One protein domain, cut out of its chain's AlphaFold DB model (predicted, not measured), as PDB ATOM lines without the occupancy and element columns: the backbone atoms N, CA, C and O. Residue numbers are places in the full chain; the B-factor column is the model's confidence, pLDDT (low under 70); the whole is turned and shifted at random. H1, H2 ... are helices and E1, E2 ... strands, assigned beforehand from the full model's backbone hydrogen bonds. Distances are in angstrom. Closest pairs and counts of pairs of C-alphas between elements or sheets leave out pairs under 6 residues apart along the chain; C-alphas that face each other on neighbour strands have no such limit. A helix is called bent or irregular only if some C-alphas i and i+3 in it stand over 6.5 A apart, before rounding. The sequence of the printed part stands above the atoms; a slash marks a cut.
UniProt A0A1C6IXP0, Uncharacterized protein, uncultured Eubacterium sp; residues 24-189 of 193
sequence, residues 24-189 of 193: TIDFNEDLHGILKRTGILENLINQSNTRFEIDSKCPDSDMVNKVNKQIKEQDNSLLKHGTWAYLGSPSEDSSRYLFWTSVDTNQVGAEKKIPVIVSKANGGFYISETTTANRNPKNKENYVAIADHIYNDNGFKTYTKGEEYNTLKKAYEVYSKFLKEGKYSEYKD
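What this domain is: This is residues 24 to 189 of the 193 residues of an uncharacterized protein of uncultured Eubacterium sp (UniProt A0A1C6IXP0). A twisted sheet of five strands runs through the middle, with H3 and H6 on one face and H5 on the other: three layers, helices on both faces of a sheet. H1 packs on H3, H7 packs on residues 176 to 180 of H6, and the small hairpin of E6 and E7 lies at one end of the strands beside H4. The printed part has 166 residues, with seven named helices and seven named strands in the order H1 H2 E1 H3 E2 E3 H4 E4 E5 E6 E7 H5 H6 H7. The large sheet has the order E1 E2 E3 E4 E5, all antiparallel, and the class is mixed, helices and strands. The whole is compact, with a radius of gyration of the C-alphas of 15.0 A and spans of 46 by 34 by 34 A.

Where its parts are: The large sheet holds E1, residues 52 to 55; E2, residues 83 to 88, 17.0 A; E3, residues 96 to 101, 17.2 A; E4, residues 113 to 120, 20.9 A; and E5, residues 125 to 131, 18.7 A. E4 begins at C-alpha 113 (31.163, 42.071, 18.465). E6 is residues 133 to 135 and E7 residues 143 to 145. The helices are H1, residues 33 to 37, from C-alpha 33 (49.110, 46.084, 40.046); H2, 40 to 46; H3, 62 to 72, 15.3 A; H4, 105 to 108; H5, 153 to 160, 11.3 A; H6, 168 to 181, 19.7 A; and H7, 185 to 189, irregular, with C-alphas 186 and 189 7.7 A apart.

How they stand to each other: N 54 and O 86 of E1 and E2 are 2.8 A apart, N 85 and O 99 of E2 and E3 2.9 A, N 117 and O 100 of E4 and E3 2.8 A, and N 118 and O 126 of the hairpin E4 and E5 2.8 A, each within hydrogen-bond range. H6 is on the sheet at a height of 9.5 A, along the strands at 6 degrees to E4 on the local plane; its closest C-alphas to E5 are Ala 171 and Phe 125, 6.2 A. H5, on the opposite face from H6, has a height of 8.2 A and runs slantwise to E3 at 45 degrees on the local plane. H3 is on the sheet, its Val 64 C-alpha 6.4 A from that of Ile 54 in E1. H1 touches H3, the closest C-alphas being Ile 34 and Gln 70, 6.3 A. H2 is close to but not clearly touching H1, at 6.2 A between C-alphas 41 and 35. H4 only grazes the sheet; its closest C-alpha to E7 is Asn 106, 5.1 A from Val 144. E5 runs on into E6 at 75 degrees, and in the hairpin E6 and E7 N 135 and O 143 are 2.8 A apart, within hydrogen-bond range. H7 touches H6, the closest C-alphas being Ser 185 and Leu 179, 4.6 A. In H1, H2, H3 and H6 every O i to N i+4 pair is within hydrogen-bond range; H5 has 1 of 4, with 5 of 5 O i to N i+3 pairs, H7 has 0 of 1, with 1 of 2, and H4 is too short for an i+4 pair.

The domain as a whole: The C-alphas farthest apart are those of Asn 46 and Glu 181, 46.2 A. The printed part has no cut, and no link is long. Mean pLDDT of the printed part is 95.4, and no printed residue is under 70.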
ATOM      1  N   THR A  24      38.872  62.808  33.093       84.88
ATOM      2  CA  THR A  24      39.709  62.830  34.304       84.88
ATOM      3  C   THR A  24      40.576  61.582  34.466       84.88
ATOM      4  O   THR A  24      41.375  61.553  35.393       84.88
ATOM      5  N   ILE A  25      40.444  60.586  33.572       92.38
ATOM      6  CA  ILE A  25      41.139  59.291  33.593       92.38
ATOM      7  C   ILE A  25      42.647  59.446  33.830       92.38
ATOM      8  O   ILE A  25      43.345  60.168  33.113       92.38
ATOM      9  N   ASP A  26      43.167  58.677  34.785       94.75
ATOM     10  CA  ASP A  26      44.601  58.513  34.985       94.75
ATOM     11  C   ASP A  26      45.180  57.516  33.975       94.75
ATOM     12  O   ASP A  26      45.210  56.305  34.184       94.75
ATOM     13  N   PHE A  27      45.698  58.037  32.864       95.38
ATOM     14  CA  PHE A  27      46.345  57.211  31.843       95.38
ATOM     15  C   PHE A  27      47.709  56.630  32.251       95.38
ATOM     16  O   PHE A  27      48.310  55.904  31.452       95.38
ATOM     17  N   ASN A  28      48.212  56.944  33.448       94.81
ATOM     18  CA  ASN A  28      49.439  56.372  34.005       94.81
ATOM     19  C   ASN A  28      49.157  55.323  35.092       94.81
ATOM     20  O   ASN A  28      50.093  54.883  35.762       94.81
ATOM     21  N   GLU A  29      47.895  54.921  35.277       94.88
ATOM     22  CA  GLU A  29      47.519  53.972  36.319       94.88
ATOM     23  C   GLU A  29      48.167  52.587  36.124       94.88
ATOM     24  O   GLU A  29      48.318  52.071  35.011       94.88
ATOM     25  N   ASP A  30      48.511  51.938  37.239       95.94
ATOM     26  CA  ASP A  30      48.986  50.555  37.239       95.94
ATOM     27  C   ASP A  30      47.799  49.580  37.250       95.94
ATOM     28  O   ASP A  30      47.371  49.075  38.301       95.94
ATOM     29  N   LEU A  31      47.276  49.333  36.044       97.81
ATOM     30  CA  LEU A  31      46.140  48.448  35.787       97.81
ATOM     31  C   LEU A  31      46.368  47.025  36.312       97.81
ATOM     32  O   LEU A  31      45.457  46.423  36.876       97.81
ATOM     33  N   HIS A  32      47.562  46.452  36.147       98.19
ATOM     34  CA  HIS A  32      47.831  45.066  36.564       98.19
ATOM     35  C   HIS A  32      48.224  44.959  38.038       98.19
ATOM     36  O   HIS A  32      47.946  43.939  38.676       98.19
ATOM     37  N   GLY A  33      48.782  46.021  38.624       97.50
ATOM     38  CA  GLY A  33      49.110  46.084  40.046       97.50
ATOM     39  C   GLY A  33      47.911  45.912  40.971       97.50
ATOM     40  O   GLY A  33      48.092  45.485  42.112       97.50
ATOM     41  N   ILE A  34      46.686  46.154  40.493       98.31
ATOM     42  CA  ILE A  34      45.450  45.865  41.237       98.31
ATOM     43  C   ILE A  34      45.408  44.395  41.685       98.31
ATOM     44  O   ILE A  34      45.136  44.104  42.853       98.31
ATOM     45  N   LEU A  35      45.750  43.449  40.804       98.31
ATOM     46  CA  LEU A  35      45.741  42.019  41.138       98.31
ATOM     47  C   LEU A  35      46.793  41.655  42.196       98.31
ATOM     48  O   LEU A  35      46.567  40.765  43.018       98.31
ATOM     49  N   LYS A  36      47.923  42.373  42.217       95.75
ATOM     50  CA  LYS A  36      48.955  42.220  43.249       95.75
ATOM     51  C   LYS A  36      48.495  42.802  44.588       95.75
ATOM     52  O   LYS A  36      48.583  42.116  45.600       95.75
ATOM     53  N   ARG A  37      47.949  44.025  44.601       97.38
ATOM     54  CA  ARG A  37      47.455  44.698  45.821       97.38
ATOM     55  C   ARG A  37      46.310  43.942  46.500       97.38
ATOM     56  O   ARG A  37      46.192  43.973  47.718       97.38
ATOM     57  N   THR A  38      45.486  43.234  45.729       98.12
ATOM     58  CA  THR A  38      44.407  42.381  46.266       98.12
ATOM     59  C   THR A  38      44.881  41.034  46.829       98.12
ATOM     60  O   THR A  38      44.085  40.341  47.470       98.12
ATOM     61  N   GLY A  39      46.130  40.626  46.566       98.12
ATOM     62  CA  GLY A  39      46.656  39.299  46.909       98.12
ATOM     63  C   GLY A  39      46.037  38.145  46.107       98.12
ATOM     64  O   GLY A  39      46.222  36.981  46.460       98.12
ATOM     65  N   ILE A  40      45.279  38.436  45.041       98.50
ATOM     66  CA  ILE A  40      44.590  37.409  44.245       98.50
ATOM     67  C   ILE A  40      45.597  36.493  43.549       98.50
ATOM     68  O   ILE A  40      45.441  35.277  43.612       98.50
ATOM     69  N   LEU A  41      46.642  37.057  42.930       98.31
ATOM     70  CA  LEU A  41      47.648  36.261  42.214       98.31
ATOM     71  C   LEU A  41      48.358  35.281  43.152       98.31
ATOM     72  O   LEU A  41      48.434  34.095  42.851       98.31
ATOM     73  N   GLU A  42      48.808  35.760  44.313       98.06
ATOM     74  CA  GLU A  42      49.473  34.932  45.323       98.06
ATOM     75  C   GLU A  42      48.562  33.801  45.814       98.06
ATOM     76  O   GLU A  42      48.981  32.648  45.893       98.06
ATOM     77  N   ASN A  43      47.290  34.105  46.085       98.31
ATOM     78  CA  ASN A  43      46.321  33.099  46.509       98.31
ATOM     79  C   ASN A  43      46.111  32.016  45.437       98.31
ATOM     80  O   ASN A  43      46.165  30.826  45.746       98.31
ATOM     81  N   LEU A  44      45.938  32.423  44.174       98.19
ATOM     82  CA  LEU A  44      45.764  31.502  43.051       98.19
ATOM     83  C   LEU A  44      46.995  30.611  42.846       98.19
ATOM     84  O   LEU A  44      46.831  29.407  42.646       98.19
ATOM     85  N   ILE A  45      48.202  31.182  42.949       98.00
ATOM     86  CA  ILE A  45      49.476  30.451  42.878       98.00
ATOM     87  C   ILE A  45      49.569  29.420  44.007       98.00
ATOM     88  O   ILE A  45      49.853  28.254  43.745       98.00
ATOM     89  N   ASN A  46      49.264  29.809  45.248       98.12
ATOM     90  CA  ASN A  46      49.308  28.904  46.403       98.12
ATOM     91  C   ASN A  46      48.305  27.746  46.282       98.12
ATOM     92  O   ASN A  46      48.544  26.653  46.788       98.12
ATOM     93  N   GLN A  47      47.195  27.964  45.578       98.00
ATOM     94  CA  GLN A  47      46.207  26.934  45.252       98.00
ATOM     95  C   GLN A  47      46.566  26.108  44.004       98.00
ATOM     96  O   GLN A  47      45.770  25.275  43.576       98.00
ATOM     97  N   SER A  48      47.750  26.309  43.419       97.31
ATOM     98  CA  SER A  48      48.204  25.637  42.193       97.31
ATOM     99  C   SER A  48      47.304  25.879  40.972       97.31
ATOM    100  O   SER A  48      47.247  25.048  40.063       97.31
ATOM    101  N   ASN A  49      46.603  27.017  40.915       96.56
ATOM    102  CA  ASN A  49      45.862  27.402  39.715       96.56
ATOM    103  C   ASN A  49      46.837  27.850  38.624       96.56
ATOM    104  O   ASN A  49      47.717  28.673  38.861       96.56
ATOM    105  N   THR A  50      46.641  27.358  37.404       93.88
ATOM    106  CA  THR A  50      47.457  27.733  36.237       93.88
ATOM    107  C   THR A  50      46.778  28.770  35.344       93.88
ATOM    108  O   THR A  50      47.429  29.372  34.492       93.88
ATOM    109  N   ARG A  51      45.473  28.995  35.530       93.62
ATOM    110  CA  ARG A  51      44.662  29.964  34.784       93.62
ATOM    111  C   ARG A  51      43.609  30.586  35.693       93.62
ATOM    112  O   ARG A  51      43.157  29.948  36.641       93.62
ATOM    113  N   PHE A  52      43.190  31.799  35.364       95.50
ATOM    114  CA  PHE A  52      42.053  32.461  35.992       95.50
ATOM    115  C   PHE A  52      41.298  33.350  34.993       95.50
ATOM    116  O   PHE A  52      41.840  33.728  33.952       95.50
ATOM    117  N   GLU A  53      40.055  33.685  35.337       95.56
ATOM    118  CA  GLU A  53      39.197  34.669  34.667       95.56
ATOM    119  C   GLU A  53      38.412  35.409  35.761       95.56
ATOM    120  O   GLU A  53      37.835  34.787  36.655       95.56
ATOM    121  N   ILE A  54      38.452  36.738  35.737       97.88
ATOM    122  CA  ILE A  54      37.725  37.625  36.647       97.88
ATOM    123  C   ILE A  54      36.994  38.636  35.773       97.88
ATOM    124  O   ILE A  54      37.574  39.645  35.371       97.88
ATOM    125  N   ASP A  55      35.725  38.365  35.499       98.12
ATOM    126  CA  ASP A  55      34.858  39.272  34.752       98.12
ATOM    127  C   ASP A  55      34.199  40.282  35.687       98.12
ATOM    128  O   ASP A  55      33.533  39.902  36.648       98.12
ATOM    129  N   SER A  56      34.289  41.571  35.364       98.44
ATOM    130  CA  SER A  56      33.634  42.652  36.126       98.44
ATOM    131  C   SER A  56      32.121  42.491  36.291       98.44
ATOM    132  O   SER A  56      31.553  43.029  37.241       98.44
ATOM    133  N   LYS A  57      31.467  41.763  35.378       97.88
ATOM    134  CA  LYS A  57      30.022  41.497  35.401       97.88
ATOM    135  C   LYS A  57      29.641  40.221  36.145       97.88
ATOM    136  O   LYS A  57      28.451  39.976  36.299       97.88
ATOM    137  N   CYS A  58      30.608  39.427  36.608       96.88
ATOM    138  CA  CYS A  58      30.325  38.215  37.369       96.88
ATOM    139  C   CYS A  58      29.727  38.579  38.742       96.88
ATOM    140  O   CYS A  58      30.421  39.200  39.558       96.88
ATOM    141  N   PRO A  59      28.465  38.204  39.019       94.19
ATOM    142  CA  PRO A  59      27.804  38.534  40.272       94.19
ATOM    143  C   PRO A  59      28.370  37.700  41.428       94.19
ATOM    144  O   PRO A  59      28.882  36.587  41.246       94.19
ATOM    145  N   ASP A  60      28.285  38.252  42.638       91.12
ATOM    146  CA  ASP A  60      28.658  37.576  43.887       91.12
ATOM    147  C   ASP A  60      30.053  36.924  43.849       91.12
ATOM    148  O   ASP A  60      30.255  35.782  44.274       91.12
ATOM    149  N   SER A  61      31.032  37.610  43.252       95.19
ATOM    150  CA  SER A  61      32.417  37.141  43.153       95.19
ATOM    151  C   SER A  61      33.327  37.878  44.132       95.19
ATOM    152  O   SER A  61      33.534  39.086  44.024       95.19
ATOM    153  N   ASP A  62      33.944  37.135  45.053       96.50
ATOM    154  CA  ASP A  62      34.905  37.686  46.016       96.50
ATOM    155  C   ASP A  62      36.113  38.335  45.332       96.50
ATOM    156  O   ASP A  62      36.614  39.365  45.789       96.50
ATOM    157  N   MET A  63      36.582  37.763  44.217       97.62
ATOM    158  CA  MET A  63      37.682  38.342  43.441       97.62
ATOM    159  C   MET A  63      37.264  39.664  42.793       97.62
ATOM    160  O   MET A  63      38.005  40.642  42.887       97.62
ATOM    161  N   VAL A  64      36.059  39.728  42.215       98.25
ATOM    162  CA  VAL A  64      35.521  40.972  41.637       98.25
ATOM    163  C   VAL A  64      35.344  42.032  42.723       98.25
ATOM    164  O   VAL A  64      35.751  43.175  42.532       98.25
ATOM    165  N   ASN A  65      34.830  41.660  43.897       98.12
ATOM    166  CA  ASN A  65      34.672  42.566  45.036       98.12
ATOM    167  C   ASN A  65      36.011  43.155  45.504       98.12
ATOM    168  O   ASN A  65      36.108  44.362  45.740       98.12
ATOM    169  N   LYS A  66      37.063  42.331  45.597       98.44
ATOM    170  CA  LYS A  66      38.419  42.789  45.942       98.44
ATOM    171  C   LYS A  66      38.986  43.754  44.899       98.44
ATOM    172  O   LYS A  66      39.520  44.799  45.274       98.44
ATOM    173  N   VAL A  67      38.846  43.431  43.613       98.56
ATOM    174  CA  VAL A  67      39.295  44.294  42.506       98.56
ATOM    175  C   VAL A  67      38.539  45.624  42.518       98.56
ATOM    176  O   VAL A  67      39.161  46.682  42.537       98.56
ATOM    177  N   ASN A  68      37.210  45.593  42.632       98.25
ATOM    178  CA  ASN A  68      36.375  46.794  42.709       98.25
ATOM    179  C   ASN A  68      36.728  47.689  43.900       98.25
ATOM    180  O   ASN A  68      36.677  48.911  43.777       98.25
ATOM    181  N   LYS A  69      37.103  47.115  45.050       97.94
ATOM    182  CA  LYS A  69      37.581  47.901  46.194       97.94
ATOM    183  C   LYS A  69      38.854  48.683  45.842       97.94
ATOM    184  O   LYS A  69      38.895  49.887  46.067       97.94
ATOM    185  N   GLN A  70      39.840  48.029  45.227       97.62
ATOM    186  CA  GLN A  70      41.081  48.677  44.780       97.62
ATOM    187  C   GLN A  70      40.864  49.716  43.669       97.62
ATOM    188  O   GLN A  70      41.579  50.714  43.621       97.62
ATOM    189  N   ILE A  71      39.891  49.502  42.777       97.44
ATOM    190  CA  ILE A  71      39.501  50.484  41.750       97.44
ATOM    191  C   ILE A  71      38.865  51.719  42.404       97.44
ATOM    192  O   ILE A  71      39.163  52.844  42.019       97.44
ATOM    193  N   LYS A  72      37.998  51.534  43.410       94.50
ATOM    194  CA  LYS A  72      37.343  52.646  44.124       94.50
ATOM    195  C   LYS A  72      38.333  53.538  44.869       94.50
ATOM    196  O   LYS A  72      38.101  54.738  44.938       94.50
ATOM    197  N   GLU A  73      39.411  52.957  45.392       93.25
ATOM    198  CA  GLU A  73      40.503  53.672  46.071       93.25
ATOM    199  C   GLU A  73      41.359  54.528  45.114       93.25
ATOM    200  O   GLU A  73      42.124  55.368  45.576       93.25
ATOM    201  N   GLN A  74      41.234  54.346  43.794       90.19
ATOM    202  CA  GLN A  74      41.931  55.145  42.783       90.19
ATOM    203  C   GLN A  74      40.985  56.205  42.232       90.19
ATOM    204  O   GLN A  74      39.968  55.854  41.642       90.19
ATOM    205  N   ASP A  75      41.288  57.492  42.389       83.69
ATOM    206  CA  ASP A  75      40.342  58.571  42.062       83.69
ATOM    207  C   ASP A  75      39.851  58.535  40.609       83.69
ATOM    208  O   ASP A  75      38.644  58.609  40.372       83.69
ATOM    209  N   ASN A  76      40.745  58.289  39.651       90.94
ATOM    210  CA  ASN A  76      40.455  58.412  38.223       90.94
ATOM    211  C   ASN A  76      40.767  57.145  37.406       90.94
ATOM    212  O   ASN A  76      41.190  57.231  36.256       90.94
ATOM    213  N   SER A  77      40.583  55.957  37.984       95.69
ATOM    214  CA  SER A  77      40.837  54.705  37.253       95.69
ATOM    215  C   SER A  77      39.896  54.530  36.055       95.69
ATOM    216  O   SER A  77      38.676  54.667  36.194       95.69
ATOM    217  N   LEU A  78      40.436  54.125  34.899       97.31
ATOM    218  CA  LEU A  78      39.667  53.750  33.708       97.31
ATOM    219  C   LEU A  78      38.662  52.633  34.015       97.31
ATOM    220  O   LEU A  78      37.553  52.608  33.481       97.31
ATOM    221  N   LEU A  79      39.028  51.723  34.922       97.94
ATOM    222  CA  LEU A  79      38.231  50.547  35.278       97.94
ATOM    223  C   LEU A  79      36.978  50.874  36.100       97.94
ATOM    224  O   LEU A  79      36.157  49.986  36.335       97.94
ATOM    225  N   LYS A  80      36.790  52.138  36.506       96.25
ATOM    226  CA  LYS A  80      35.502  52.630  37.025       96.25
ATOM    227  C   LYS A  80      34.415  52.671  35.953       96.25
ATOM    228  O   LYS A  80      33.237  52.776  36.291       96.25
ATOM    229  N   HIS A  81      34.799  52.596  34.684       96.00
ATOM    230  CA  HIS A  81      33.903  52.735  33.551       96.00
ATOM    231  C   HIS A  81      33.850  51.462  32.709       96.00
ATOM    232  O   HIS A  81      34.850  50.761  32.540       96.00
ATOM    233  N   GLY A  82      32.673  51.210  32.135       97.31
ATOM    234  CA  GLY A  82      32.448  50.137  31.178       97.31
ATOM    235  C   GLY A  82      32.560  48.733  31.770       97.31
ATOM    236  O   GLY A  82      32.030  48.446  32.847       97.31
ATOM    237  N   THR A  83      33.207  47.844  31.024       98.81
ATOM    238  CA  THR A  83      33.388  46.432  31.364       98.81
ATOM    239  C   THR A  83      34.861  46.072  31.257       98.81
ATOM    240  O   THR A  83      35.519  46.382  30.265       98.81
ATOM    241  N   TRP A  84      35.370  45.362  32.260       98.81
ATOM    242  CA  TRP A  84      36.708  44.783  32.244       98.81
ATOM    243  C   TRP A  84      36.700  43.290  32.564       98.81
ATOM    244  O   TRP A  84      35.765  42.779  33.191       98.81
ATOM    245  N   ALA A  85      37.759  42.601  32.149       98.62
ATOM    246  CA  ALA A  85      38.083  41.256  32.601       98.62
ATOM    247  C   ALA A  85      39.595  41.098  32.773       98.62
ATOM    248  O   ALA A  85      40.364  41.484  31.891       98.62
ATOM    249  N   TYR A  86      40.019  40.494  33.881       98.50
ATOM    250  CA  TYR A  86      41.385  39.989  34.024       98.50
ATOM    251  C   TYR A  86      41.406  38.496  33.754       98.50
ATOM    252  O   TYR A  86      40.577  37.764  34.292       98.50
ATOM    253  N   LEU A  87      42.362  38.034  32.958       96.25
ATOM    254  CA  LEU A  87      42.406  36.641  32.539       96.25
ATOM    255  C   LEU A  87      43.811  36.185  32.153       96.25
ATOM    256  O   LEU A  87      44.676  36.990  31.796       96.25
ATOM    257  N   GLY A  88      44.031  34.873  32.221       95.25
ATOM    258  CA  GLY A  88      45.292  34.237  31.851       95.25
ATOM    259  C   GLY A  88      46.013  33.606  33.037       95.25
ATOM    260  O   GLY A  88      45.371  33.047  33.925       95.25
ATOM    261  N   SER A  89      47.345  33.637  33.026       95.12
ATOM    262  CA  SER A  89      48.168  32.975  34.043       95.12
ATOM    263  C   SER A  89      48.337  33.827  35.306       95.12
ATOM    264  O   SER A  89      48.671  35.014  35.206       95.12
ATOM    265  N   PRO A  90      48.173  33.249  36.511       96.69
ATOM    266  CA  PRO A  90      48.458  33.972  37.741       96.69
ATOM    267  C   PRO A  90      49.964  34.155  37.989       96.69
ATOM    268  O   PRO A  90      50.335  35.117  38.656       96.69
ATOM    269  N   SER A  91      50.824  33.284  37.439       96.25
ATOM    270  CA  SER A  91      52.283  33.313  37.638       96.25
ATOM    271  C   SER A  91      53.069  33.909  36.466       96.25
ATOM    272  O   SER A  91      54.176  34.391  36.672       96.25
ATOM    273  N   GLU A  92      52.512  33.899  35.249       95.25
ATOM    274  CA  GLU A  92      53.223  34.298  34.027       95.25
ATOM    275  C   GLU A  92      52.682  35.608  33.447       95.25
ATOM    276  O   GLU A  92      51.662  35.629  32.754       95.25
ATOM    277  N   ASP A  93      53.406  36.706  33.659       95.56
ATOM    278  CA  ASP A  93      53.029  38.045  33.176       95.56
ATOM    279  C   ASP A  93      52.849  38.102  31.653       95.56
ATOM    280  O   ASP A  93      51.971  38.796  31.140       95.56
ATOM    281  N   SER A  94      53.653  37.337  30.911       93.19
ATOM    282  CA  SER A  94      53.577  37.262  29.446       93.19
ATOM    283  C   SER A  94      52.271  36.655  28.923       93.19
ATOM    284  O   SER A  94      51.919  36.883  27.761       93.19
ATOM    285  N   SER A  95      51.569  35.914  29.785       94.00
ATOM    286  CA  SER A  95      50.315  35.212  29.513       94.00
ATOM    287  C   SER A  95      49.180  35.712  30.413       94.00
ATOM    288  O   SER A  95      48.199  34.996  30.616       94.00
ATOM    289  N   ARG A  96      49.299  36.929  30.961       96.31
ATOM    290  CA  ARG A  96      48.269  37.586  31.771       96.31
ATOM    291  C   ARG A  96      47.813  38.875  31.107       96.31
ATOM    292  O   ARG A  96      48.625  39.694  30.671       96.31
ATOM    293  N   TYR A  97      46.502  39.053  31.054       97.69
ATOM    294  CA  TYR A  97      45.862  40.087  30.260       97.69
ATOM    295  C   TYR A  97      44.775  40.800  31.061       97.69
ATOM    296  O   TYR A  97      44.155  40.234  31.961       97.69
ATOM    297  N   LEU A  98      44.546  42.052  30.687       98.56
ATOM    298  CA  LEU A  98      43.374  42.835  31.042       98.56
ATOM    299  C   LEU A  98      42.684  43.226  29.742       98.56
ATOM    300  O   LEU A  98      43.311  43.803  28.853       98.56
ATOM    301  N   PHE A  99      41.405  42.905  29.635       98.75
ATOM    302  CA  PHE A  99      40.546  43.361  28.555       98.75
ATOM    303  C   PHE A  99      39.642  44.447  29.127       98.75
ATOM    304  O   PHE A  99      39.077  44.266  30.204       98.75
ATOM    305  N   TRP A 100      39.500  45.564  28.422       98.81
ATOM    306  CA  TRP A 100      38.630  46.664  28.822       98.81
ATOM    307  C   TRP A 100      37.856  47.216  27.628       98.81
ATOM    308  O   TRP A 100      38.363  47.288  26.510       98.81
ATOM    309  N   THR A 101      36.626  47.643  27.870       98.75
ATOM    310  CA  THR A 101      35.803  48.399  26.928       98.75
ATOM    311  C   THR A 101      34.936  49.375  27.712       98.75
ATOM    312  O   THR A 101      34.519  49.073  28.826       98.75
ATOM    313  N   SER A 102      34.613  50.526  27.131       98.31
ATOM    314  CA  SER A 102      33.679  51.493  27.724       98.31
ATOM    315  C   SER A 102      32.223  50.998  27.751       98.31
ATOM    316  O   SER A 102      31.386  51.541  28.464       98.31
ATOM    317  N   VAL A 103      31.930  49.943  26.995       97.81
ATOM    318  CA  VAL A 103      30.594  49.384  26.790       97.81
ATOM    319  C   VAL A 103      30.159  48.502  27.968       97.81
ATOM    320  O   VAL A 103      30.951  47.723  28.501       97.81
ATOM    321  N   ASP A 104      28.882  48.569  28.358       98.25
ATOM    322  CA  ASP A 104      28.283  47.607  29.291       98.25
ATOM    323  C   ASP A 104      27.852  46.335  28.546       98.25
ATOM    324  O   ASP A 104      26.872  46.333  27.795       98.25
ATOM    325  N   THR A 105      28.566  45.233  28.762       98.56
ATOM    326  CA  THR A 105      28.288  43.965  28.072       98.56
ATOM    327  C   THR A 105      26.926  43.379  28.425       98.56
ATOM    328  O   THR A 105      26.309  42.750  27.566       98.56
ATOM    329  N   ASN A 106      26.404  43.625  29.633       97.81
ATOM    330  CA  ASN A 106      25.060  43.173  30.004       97.81
ATOM    331  C   ASN A 106      23.976  43.920  29.211       97.81
ATOM    332  O   ASN A 106      22.944  43.330  28.904       97.81
ATOM    333  N   GLN A 107      24.210  45.187  28.849       97.56
ATOM    334  CA  GLN A 107      23.281  45.959  28.011       97.56
ATOM    335  C   GLN A 107      23.375  45.566  26.536       97.56
ATOM    336  O   GLN A 107      22.362  45.512  25.844       97.56
ATOM    337  N   VAL A 108      24.585  45.273  26.055       96.38
ATOM    338  CA  VAL A 108      24.806  44.845  24.667       96.38
ATOM    339  C   VAL A 108      24.274  43.437  24.398       96.38
ATOM    340  O   VAL A 108      23.763  43.166  23.308       96.38
ATOM    341  N   GLY A 109      24.362  42.545  25.383       97.94
ATOM    342  CA  GLY A 109      23.978  41.145  25.245       97.94
ATOM    343  C   GLY A 109      25.102  40.266  24.693       97.94
ATOM    344  O   GLY A 109      26.166  40.742  24.295       97.94
ATOM    345  N   ALA A 110      24.870  38.954  24.702       97.94
ATOM    346  CA  ALA A 110      25.810  37.952  24.202       97.94
ATOM    347  C   ALA A 110      25.857  37.897  22.663       97.94
ATOM    348  O   ALA A 110      24.953  38.384  21.982       97.94
ATOM    349  N   GLU A 111      26.909  37.274  22.127       97.75
ATOM    350  CA  GLU A 111      27.146  37.066  20.690       97.75
ATOM    351  C   GLU A 111      27.278  38.374  19.893       97.75
ATOM    352  O   GLU A 111      27.006  38.437  18.691       97.75
ATOM    353  N   LYS A 112      27.709  39.453  20.555       97.94
ATOM    354  CA  LYS A 112      27.933  40.758  19.931       97.94
ATOM    355  C   LYS A 112      29.411  41.054  19.824       97.94
ATOM    356  O   LYS A 112      30.176  40.855  20.761       97.94
ATOM    357  N   LYS A 113      29.809  41.570  18.667       97.62
ATOM    358  CA  LYS A 113      31.163  42.071  18.465       97.62
ATOM    359  C   LYS A 113      31.299  43.442  19.109       97.62
ATOM    360  O   LYS A 113      30.451  44.301  18.881       97.62
ATOM    361  N   ILE A 114      32.358  43.628  19.889       97.75
ATOM    362  CA  ILE A 114      32.674  44.892  20.553       97.75
ATOM    363  C   ILE A 114      34.170  45.208  20.435       97.75
ATOM    364  O   ILE A 114      34.996  44.286  20.396       97.75
ATOM    365  N   PRO A 115      34.547  46.495  20.399       97.69
ATOM    366  CA  PRO A 115      35.939  46.900  20.471       97.69
ATOM    367  C   PRO A 115      36.431  46.773  21.914       97.69
ATOM    368  O   PRO A 115      35.695  47.060  22.865       97.69
ATOM    369  N   VAL A 116      37.691  46.388  22.080       98.50
ATOM    370  CA  VAL A 116      38.355  46.291  23.384       98.50
ATOM    371  C   VAL A 116      39.766  46.867  23.318       98.50
ATOM    372  O   VAL A 116      40.459  46.741  22.307       98.50
ATOM    373  N   ILE A 117      40.202  47.460  24.426       98.69
ATOM    374  CA  ILE A 117      41.615  47.652  24.739       98.69
ATOM    375  C   ILE A 117      42.097  46.379  25.434       98.69
ATOM    376  O   ILE A 117      41.501  45.936  26.416       98.69
ATOM    377  N   VAL A 118      43.187  45.801  24.942       98.50
ATOM    378  CA  VAL A 118      43.854  44.651  25.550       98.50
ATOM    379  C   VAL A 118      45.213  45.089  26.065       98.50
ATOM    380  O   VAL A 118      46.051  45.552  25.298       98.50
ATOM    381  N   SER A 119      45.434  44.933  27.363       98.38
ATOM    382  CA  SER A 119      46.703  45.213  28.032       98.38
ATOM    383  C   SER A 119      47.350  43.909  28.475       98.38
ATOM    384  O   SER A 119      46.697  43.082  29.119       98.38
ATOM    385  N   LYS A 120      48.638  43.728  28.182       96.81
ATOM    386  CA  LYS A 120      49.419  42.612  28.726       96.81
ATOM    387  C   LYS A 120      50.109  43.025  30.017       96.81
ATOM    388  O   LYS A 120      50.629  44.135  30.117       96.81
ATOM    389  N   ALA A 121      50.190  42.110  30.979       96.88
ATOM    390  CA  ALA A 121      50.855  42.391  32.248       96.88
ATOM    391  C   ALA A 121      52.361  42.642  32.080       96.88
ATOM    392  O   ALA A 121      52.939  43.406  32.845       96.88
ATOM    393  N   ASN A 122      52.984  42.051  31.055       94.88
ATOM    394  CA  ASN A 122      54.383  42.300  30.712       94.88
ATOM    395  C   ASN A 122      54.610  43.510  29.780       94.88
ATOM    396  O   ASN A 122      55.704  43.647  29.234       94.88
ATOM    397  N   GLY A 123      53.602  44.371  29.603       95.00
ATOM    398  CA  GLY A 123      53.681  45.603  28.818       95.00
ATOM    399  C   GLY A 123      53.015  45.520  27.443       95.00
ATOM    400  O   GLY A 123      52.845  44.444  26.872       95.00
ATOM    401  N   GLY A 124      52.643  46.690  26.924       96.75
ATOM    402  CA  GLY A 124      51.978  46.841  25.632       96.75
ATOM    403  C   GLY A 124      50.450  46.859  25.732       96.75
ATOM    404  O   GLY A 124      49.831  46.161  26.545       96.75
ATOM    405  N   PHE A 125      49.846  47.684  24.879       98.50
ATOM    406  CA  PHE A 125      48.405  47.809  24.700       98.50
ATOM    407  C   PHE A 125      48.038  47.556  23.240       98.50
ATOM    408  O   PHE A 125      48.775  47.943  22.339       98.50
ATOM    409  N   TYR A 126      46.878  46.958  22.995       98.31
ATOM    410  CA  TYR A 126      46.390  46.638  21.657       98.31
ATOM    411  C   TYR A 126      44.915  46.999  21.551       98.31
ATOM    412  O   TYR A 126      44.168  46.853  22.519       98.31
ATOM    413  N   ILE A 127      44.487  47.428  20.366       97.44
ATOM    414  CA  ILE A 127      43.064  47.540  20.044       97.44
ATOM    415  C   ILE A 127      42.639  46.277  19.319       97.44
ATOM    416  O   ILE A 127      43.254  45.873  18.331       97.44
ATOM    417  N   SER A 128      41.598  45.633  19.834       96.75
ATOM    418  CA  SER A 128      41.087  44.384  19.286       96.75
ATOM    419  C   SER A 128      39.563  44.359  19.259       96.75
ATOM    420  O   SER A 128      38.889  45.279  19.719       96.75
ATOM    421  N   GLU A 129      39.023  43.284  18.701       96.38
ATOM    422  CA  GLU A 129      37.597  42.991  18.671       96.38
ATOM    423  C   GLU A 129      37.364  41.660  19.380       96.38
ATOM    424  O   GLU A 129      38.039  40.668  19.102       96.38
ATOM    425  N   THR A 130      36.397  41.634  20.287       97.38
ATOM    426  CA  THR A 130      35.952  40.414  20.973       97.38
ATOM    427  C   THR A 130      34.491  40.155  20.646       97.38
ATOM    428  O   THR A 130      33.789  41.034  20.150       97.38
ATOM    429  N   THR A 131      34.042  38.924  20.876       97.88
ATOM    430  CA  THR A 131      32.619  38.573  20.830       97.88
ATOM    431  C   THR A 131      32.163  38.348  22.259       97.88
ATOM    432  O   THR A 131      32.756  37.515  22.937       97.88
ATOM    433  N   THR A 132      31.165  39.092  22.727       98.44
ATOM    434  CA  THR A 132      30.591  38.925  24.066       98.44
ATOM    435  C   THR A 132      29.959  37.549  24.212       98.44
ATOM    436  O   THR A 132      29.473  36.966  23.241       98.44
ATOM    437  N   ALA A 133      29.919  37.019  25.430       98.12
ATOM    438  CA  ALA A 133      29.401  35.677  25.650       98.12
ATOM    439  C   ALA A 133      28.628  35.567  26.954       98.12
ATOM    440  O   ALA A 133      29.022  36.109  27.983       98.12
ATOM    441  N   ASN A 134      27.525  34.827  26.904       97.62
ATOM    442  CA  ASN A 134      26.729  34.550  28.084       97.62
ATOM    443  C   ASN A 134      27.479  33.580  29.012       97.62
ATOM    444  O   ASN A 134      28.080  32.599  28.564       97.62
ATOM    445  N   ARG A 135      27.427  33.846  30.312       96.25
ATOM    446  CA  ARG A 135      27.981  33.006  31.370       96.25
ATOM    447  C   ARG A 135      26.841  32.597  32.288       96.25
ATOM    448  O   ARG A 135      26.096  33.443  32.769       96.25
ATOM    449  N   ASN A 136      26.751  31.293  32.539       94.50
ATOM    450  CA  ASN A 136      25.731  30.684  33.395       94.50
ATOM    451  C   ASN A 136      26.397  30.020  34.611       94.50
ATOM    452  O   ASN A 136      26.458  28.787  34.685       94.50
ATOM    453  N   PRO A 137      26.999  30.803  35.524       89.75
ATOM    454  CA  PRO A 137      27.624  30.252  36.717       89.75
ATOM    455  C   PRO A 137      26.591  29.530  37.593       89.75
ATOM    456  O   PRO A 137      25.466  29.979  37.786       89.75
ATOM    457  N   LYS A 138      26.985  28.387  38.161       89.00
ATOM    458  CA  LYS A 138      26.102  27.603  39.031       89.00
ATOM    459  C   LYS A 138      25.697  28.424  40.262       89.00
ATOM    460  O   LYS A 138      26.564  28.952  40.953       89.00
ATOM    461  N   ASN A 139      24.398  28.443  40.571       89.81
ATOM    462  CA  ASN A 139      23.808  29.124  41.734       89.81
ATOM    463  C   ASN A 139      24.045  30.645  41.778       89.81
ATOM    464  O   ASN A 139      24.084  31.221  42.863       89.81
ATOM    465  N   LYS A 140      24.237  31.285  40.626       90.00
ATOM    466  CA  LYS A 140      24.469  32.725  40.502       90.00
ATOM    467  C   LYS A 140      23.688  33.269  39.314       90.00
ATOM    468  O   LYS A 140      23.288  32.501  38.440       90.00
ATOM    469  N   GLU A 141      23.464  34.577  39.287       94.00
ATOM    470  CA  GLU A 141      22.826  35.213  38.136       94.00
ATOM    471  C   GLU A 141      23.698  35.081  36.879       94.00
ATOM    472  O   GLU A 141      24.935  35.078  36.936       94.00
ATOM    473  N   ASN A 142      23.032  34.959  35.731       96.56
ATOM    474  CA  ASN A 142      23.709  34.960  34.444       96.56
ATOM    475  C   ASN A 142      24.247  36.361  34.148       96.56
ATOM    476  O   ASN A 142      23.636  37.366  34.511       96.56
ATOM    477  N   TYR A 143      25.364  36.423  33.436       97.81
ATOM    478  CA  TYR A 143      25.967  37.683  33.020       97.81
ATOM    479  C   TYR A 143      26.607  37.552  31.641       97.81
ATOM    480  O   TYR A 143      26.816  36.449  31.134       97.81
ATOM    481  N   VAL A 144      26.944  38.684  31.029       98.44
ATOM    482  CA  VAL A 144      27.615  38.724  29.731       98.44
ATOM    483  C   VAL A 144      29.084  39.091  29.926       98.44
ATOM    484  O   VAL A 144      29.413  40.207  30.331       98.44
ATOM    485  N   ALA A 145      29.977  38.152  29.629       98.12
ATOM    486  CA  ALA A 145      31.419  38.363  29.630       98.12
ATOM    487  C   ALA A 145      31.872  39.184  28.415       98.12
ATOM    488  O   ALA A 145      31.238  39.176  27.354       98.12
ATOM    489  N   ILE A 146      33.009  39.864  28.573       98.44
ATOM    490  CA  ILE A 146      33.599  40.728  27.541       98.44
ATOM    491  C   ILE A 146      34.079  39.947  26.318       98.44
ATOM    492  O   ILE A 146      34.083  40.481  25.216       98.44
ATOM    493  N   ALA A 147      34.439  38.678  26.496       97.06
ATOM    494  CA  ALA A 147      34.874  37.797  25.428       97.06
ATOM    495  C   ALA A 147      34.288  36.390  25.606       97.06
ATOM    496  O   ALA A 147      34.031  35.930  26.723       97.06
ATOM    497  N   ASP A 148      34.105  35.687  24.494       95.00
ATOM    498  CA  ASP A 148      33.838  34.255  24.483       95.00
ATOM    499  C   ASP A 148      35.036  33.464  25.023       95.00
ATOM    500  O   ASP A 148      36.106  34.012  25.276       95.00
ATOM    501  N   HIS A 149      34.837  32.175  25.266       88.69
ATOM    502  CA  HIS A 149      35.779  31.310  25.955       88.69
ATOM    503  C   HIS A 149      37.131  31.255  25.237       88.69
ATOM    504  O   HIS A 149      37.244  30.800  24.095       88.69
ATOM    505  N   ILE A 150      38.186  31.660  25.949       88.31
ATOM    506  CA  ILE A 150      39.568  31.602  25.470       88.31
ATOM    507  C   ILE A 150      40.279  30.429  26.151       88.31
ATOM    508  O   ILE A 150      40.766  30.512  27.280       88.31
ATOM    509  N   TYR A 151      40.342  29.305  25.441       80.00
ATOM    510  CA  TYR A 151      40.722  28.009  26.017       80.00
ATOM    511  C   TYR A 151      42.213  27.843  26.340       80.00
ATOM    512  O   TYR A 151      42.574  26.963  27.116       80.00
ATOM    513  N   ASN A 152      43.101  28.635  25.737       81.25
ATOM    514  CA  ASN A 152      44.547  28.489  25.922       81.25
ATOM    515  C   ASN A 152      45.299  29.797  25.638       81.25
ATOM    516  O   ASN A 152      44.718  30.772  25.160       81.25
ATOM    517  N   ASP A 153      46.602  29.809  25.912       77.19
ATOM    518  CA  ASP A 153      47.437  31.008  25.761       77.19
ATOM    519  C   ASP A 153      47.593  31.452  24.307       77.19
ATOM    520  O   ASP A 153      47.706  32.642  24.018       77.19
ATOM    521  N   ASN A 154      47.530  30.514  23.360       83.38
ATOM    522  CA  ASN A 154      47.528  30.858  21.940       83.38
ATOM    523  C   ASN A 154      46.239  31.583  21.530       83.38
ATOM    524  O   ASN A 154      46.289  32.429  20.640       83.38
ATOM    525  N   GLY A 155      45.122  31.307  22.206       84.56
ATOM    526  CA  GLY A 155      43.883  32.064  22.073       84.56
ATOM    527  C   GLY A 155      44.036  33.518  22.522       84.56
ATOM    528  O   GLY A 155      43.554  34.409  21.841       84.56
ATOM    529  N   PHE A 156      44.781  33.808  23.593       82.69
ATOM    530  CA  PHE A 156      45.011  35.205  23.994       82.69
ATOM    531  C   PHE A 156      45.866  35.977  22.991       82.69
ATOM    532  O   PHE A 156      45.596  37.146  22.712       82.69
ATOM    533  N   LYS A 157      46.860  35.312  22.390       85.31
ATOM    534  CA  LYS A 157      47.743  35.928  21.389       85.31
ATOM    535  C   LYS A 157      46.986  36.483  20.187       85.31
ATOM    536  O   LYS A 157      47.517  37.373  19.533       85.31
ATOM    537  N   THR A 158      45.780  36.001  19.860       91.12
ATOM    538  CA  THR A 158      45.009  36.551  18.729       91.12
ATOM    539  C   THR A 158      44.589  37.996  18.948       91.12
ATOM    540  O   THR A 158      44.482  38.735  17.974       91.12
ATOM    541  N   TYR A 159      44.418  38.415  20.202       93.62
ATOM    542  CA  TYR A 159      44.001  39.773  20.550       93.62
ATOM    543  C   TYR A 159      45.168  40.762  20.655       93.62
ATOM    544  O   TYR A 159      44.950  41.955  20.838       93.62
ATOM    545  N   THR A 160      46.405  40.283  20.489       93.62
ATOM    546  CA  THR A 160      47.636  41.085  20.561       93.62
ATOM    547  C   THR A 160      48.482  40.967  19.287       93.62
ATOM    548  O   THR A 160      49.706  41.029  19.348       93.62
ATOM    549  N   LYS A 161      47.854  40.714  18.127       89.88
ATOM    550  CA  LYS A 161      48.539  40.641  16.814       89.88
ATOM    551  C   LYS A 161      48.633  41.983  16.080       89.88
ATOM    552  O   LYS A 161      49.325  42.060  15.071       89.88
ATOM    553  N   GLY A 162      47.863  42.977  16.517       89.44
ATOM    554  CA  GLY A 162      47.782  44.288  15.874       89.44
ATOM    555  C   GLY A 162      48.937  45.213  16.249       89.44
ATOM    556  O   GLY A 162      49.934  44.786  16.827       89.44
ATOM    557  N   GLU A 163      48.765  46.496  15.932       95.44
ATOM    558  CA  GLU A 163      49.666  47.552  16.392       95.44
ATOM    559  C   GLU A 163      49.735  47.565  17.925       95.44
ATOM    560  O   GLU A 163      48.707  47.532  18.608       95.44
ATOM    561  N   GLU A 164      50.959  47.592  18.448       97.12
ATOM    562  CA  GLU A 164      51.227  47.740  19.873       97.12
ATOM    563  C   GLU A 164      51.391  49.220  20.220       97.12
ATOM    564  O   GLU A 164      52.211  49.932  19.637       97.12
ATOM    565  N   TYR A 165      50.636  49.676  21.212       97.62
ATOM    566  CA  TYR A 165      50.730  51.014  21.772       97.62
ATOM    567  C   TYR A 165      51.464  50.962  23.109       97.62
ATOM    568  O   TYR A 165      51.104  50.207  24.010       97.62
ATOM    569  N   ASN A 166      52.466  51.825  23.270       95.44
ATOM    570  CA  ASN A 166      53.305  51.836  24.473       95.44
ATOM    571  C   ASN A 166      52.614  52.435  25.709       95.44
ATOM    572  O   ASN A 166      53.135  52.309  26.812       95.44
ATOM    573  N   THR A 167      51.490  53.138  25.543       97.31
ATOM    574  CA  THR A 167      50.790  53.810  26.646       97.31
ATOM    575  C   THR A 167      49.286  53.603  26.558       97.31
ATOM    576  O   THR A 167      48.722  53.543  25.461       97.31
ATOM    577  N   LEU A 168      48.632  53.575  27.724       97.50
ATOM    578  CA  LEU A 168      47.177  53.498  27.817       97.50
ATOM    579  C   LEU A 168      46.517  54.677  27.096       97.50
ATOM    580  O   LEU A 168      45.543  54.473  26.381       97.50
ATOM    581  N   LYS A 169      47.090  55.886  27.205       96.50
ATOM    582  CA  LYS A 169      46.583  57.085  26.521       96.50
ATOM    583  C   LYS A 169      46.467  56.891  25.006       96.50
ATOM    584  O   LYS A 169      45.402  57.121  24.448       96.50
ATOM    585  N   LYS A 170      47.530  56.414  24.344       96.88
ATOM    586  CA  LYS A 170      47.525  56.199  22.885       96.88
ATOM    587  C   LYS A 170      46.508  55.138  22.472       96.88
ATOM    588  O   LYS A 170      45.766  55.340  21.517       96.88
ATOM    589  N   ALA A 171      46.449  54.029  23.209       98.00
ATOM    590  CA  ALA A 171      45.441  53.004  22.962       98.00
ATOM    591  C   ALA A 171      44.023  53.575  23.140       98.00
ATOM    592  O   ALA A 171      43.164  53.383  22.285       98.00
ATOM    593  N   TYR A 172      43.784  54.340  24.205       97.31
ATOM    594  CA  TYR A 172      42.491  54.957  24.483       97.31
ATOM    595  C   TYR A 172      42.072  55.984  23.423       97.31
ATOM    596  O   TYR A 172      40.903  56.015  23.049       97.31
ATOM    597  N   GLU A 173      42.993  56.791  22.896       95.62
ATOM    598  CA  GLU A 173      42.728  57.722  21.788       95.62
ATOM    599  C   GLU A 173      42.271  56.972  20.528       95.62
ATOM    600  O   GLU A 173      41.252  57.325  19.926       95.62
ATOM    601  N   VAL A 174      42.969  55.890  20.164       95.88
ATOM    602  CA  VAL A 174      42.598  55.046  19.016       95.88
ATOM    603  C   VAL A 174      41.247  54.376  19.256       95.88
ATOM    604  O   VAL A 174      40.359  54.472  18.409       95.88
ATOM    605  N   TYR A 175      41.052  53.759  20.424       97.06
ATOM    606  CA  TYR A 175      39.774  53.174  20.837       97.06
ATOM    607  C   TYR A 175      38.632  54.198  20.755       97.06
ATOM    608  O   TYR A 175      37.595  53.938  20.148       97.06
ATOM    609  N   SER A 176      38.840  55.400  21.291       95.69
ATOM    610  CA  SER A 176      37.852  56.481  21.269       95.69
ATOM    611  C   SER A 176      37.507  56.905  19.848       95.69
ATOM    612  O   SER A 176      36.340  57.156  19.554       95.69
ATOM    613  N   LYS A 177      38.484  56.945  18.938       92.81
ATOM    614  CA  LYS A 177      38.237  57.230  17.521       92.81
ATOM    615  C   LYS A 177      37.386  56.143  16.858       92.81
ATOM    616  O   LYS A 177      36.454  56.474  16.129       92.81
ATOM    617  N   PHE A 178      37.629  54.863  17.164       90.12
ATOM    618  CA  PHE A 178      36.774  53.758  16.701       90.12
ATOM    619  C   PHE A 178      35.315  53.919  17.143       90.12
ATOM    620  O   PHE A 178      34.412  53.595  16.370       90.12
ATOM    621  N   LEU A 179      35.091  54.429  18.358       94.19
ATOM    622  CA  LEU A 179      33.755  54.681  18.899       94.19
ATOM    623  C   LEU A 179      33.146  56.002  18.439       94.19
ATOM    624  O   LEU A 179      31.939  56.124  18.468       94.19
ATOM    625  N   LYS A 180      33.918  57.015  18.044       93.19
ATOM    626  CA  LYS A 180      33.351  58.301  17.594       93.19
ATOM    627  C   LYS A 180      33.060  58.315  16.096       93.19
ATOM    628  O   LYS A 180      32.071  58.902  15.670       93.19
ATOM    629  N   GLU A 181      33.922  57.677  15.311       91.56
ATOM    630  CA  GLU A 181      33.967  57.826  13.849       91.56
ATOM    631  C   GLU A 181      33.950  56.482  13.106       91.56
ATOM    632  O   GLU A 181      33.869  56.453  11.879       91.56
ATOM    633  N   GLY A 182      34.075  55.363  13.825       90.19
ATOM    634  CA  GLY A 182      34.280  54.044  13.235       90.19
ATOM    635  C   GLY A 182      33.057  53.128  13.257       90.19
ATOM    636  O   GLY A 182      31.916  53.541  13.458       90.19
ATOM    637  N   LYS A 183      33.339  51.830  13.077       90.06
ATOM    638  CA  LYS A 183      32.364  50.722  13.070       90.06
ATOM    639  C   LYS A 183      31.472  50.672  14.318       90.06
ATOM    640  O   LYS A 183      30.399  50.098  14.236       90.06
ATOM    641  N   TYR A 184      31.937  51.243  15.427       94.94
ATOM    642  CA  TYR A 184      31.311  51.170  16.745       94.94
ATOM    643  C   TYR A 184      30.750  52.520  17.205       94.94
ATOM    644  O   TYR A 184      30.720  52.817  18.401       94.94
ATOM    645  N   SER A 185      30.346  53.356  16.243       95.19
ATOM    646  CA  SER A 185      29.816  54.699  16.493       95.19
ATOM    647  C   SER A 185      28.536  54.730  17.328       95.19
ATOM    648  O   SER A 185      28.249  55.724  17.999       95.19
ATOM    649  N   GLU A 186      27.799  53.621  17.360       94.88
ATOM    650  CA  GLU A 186      26.645  53.410  18.230       94.88
ATOM    651  C   GLU A 186      27.001  53.441  19.724       94.88
ATOM    652  O   GLU A 186      26.137  53.735  20.546       94.88
ATOM    653  N   TYR A 187      28.268  53.203  20.082       95.75
ATOM    654  CA  TYR A 187      28.749  53.226  21.465       95.75
ATOM    655  C   TYR A 187      29.482  54.521  21.832       95.75
ATOM    656  O   TYR A 187      30.039  54.619  22.918       95.75
ATOM    657  N   LYS A 188      29.489  55.553  20.980       95.19
ATOM    658  CA  LYS A 188      30.214  56.812  21.256       95.19
ATOM    659  C   LYS A 188      29.904  57.425  22.627       95.19
ATOM    660  O   LYS A 188      30.787  57.995  23.261       95.19
ATOM    661  N   ASP A 189      28.659  57.284  23.078       95.25
ATOM    662  CA  ASP A 189      28.160  57.881  24.315       95.25
ATOM    663  C   ASP A 189      28.516  57.053  25.563       95.25
ATOM    664  O   ASP A 189      28.272  57.509  26.682       95.25
TER     665      ASP A 189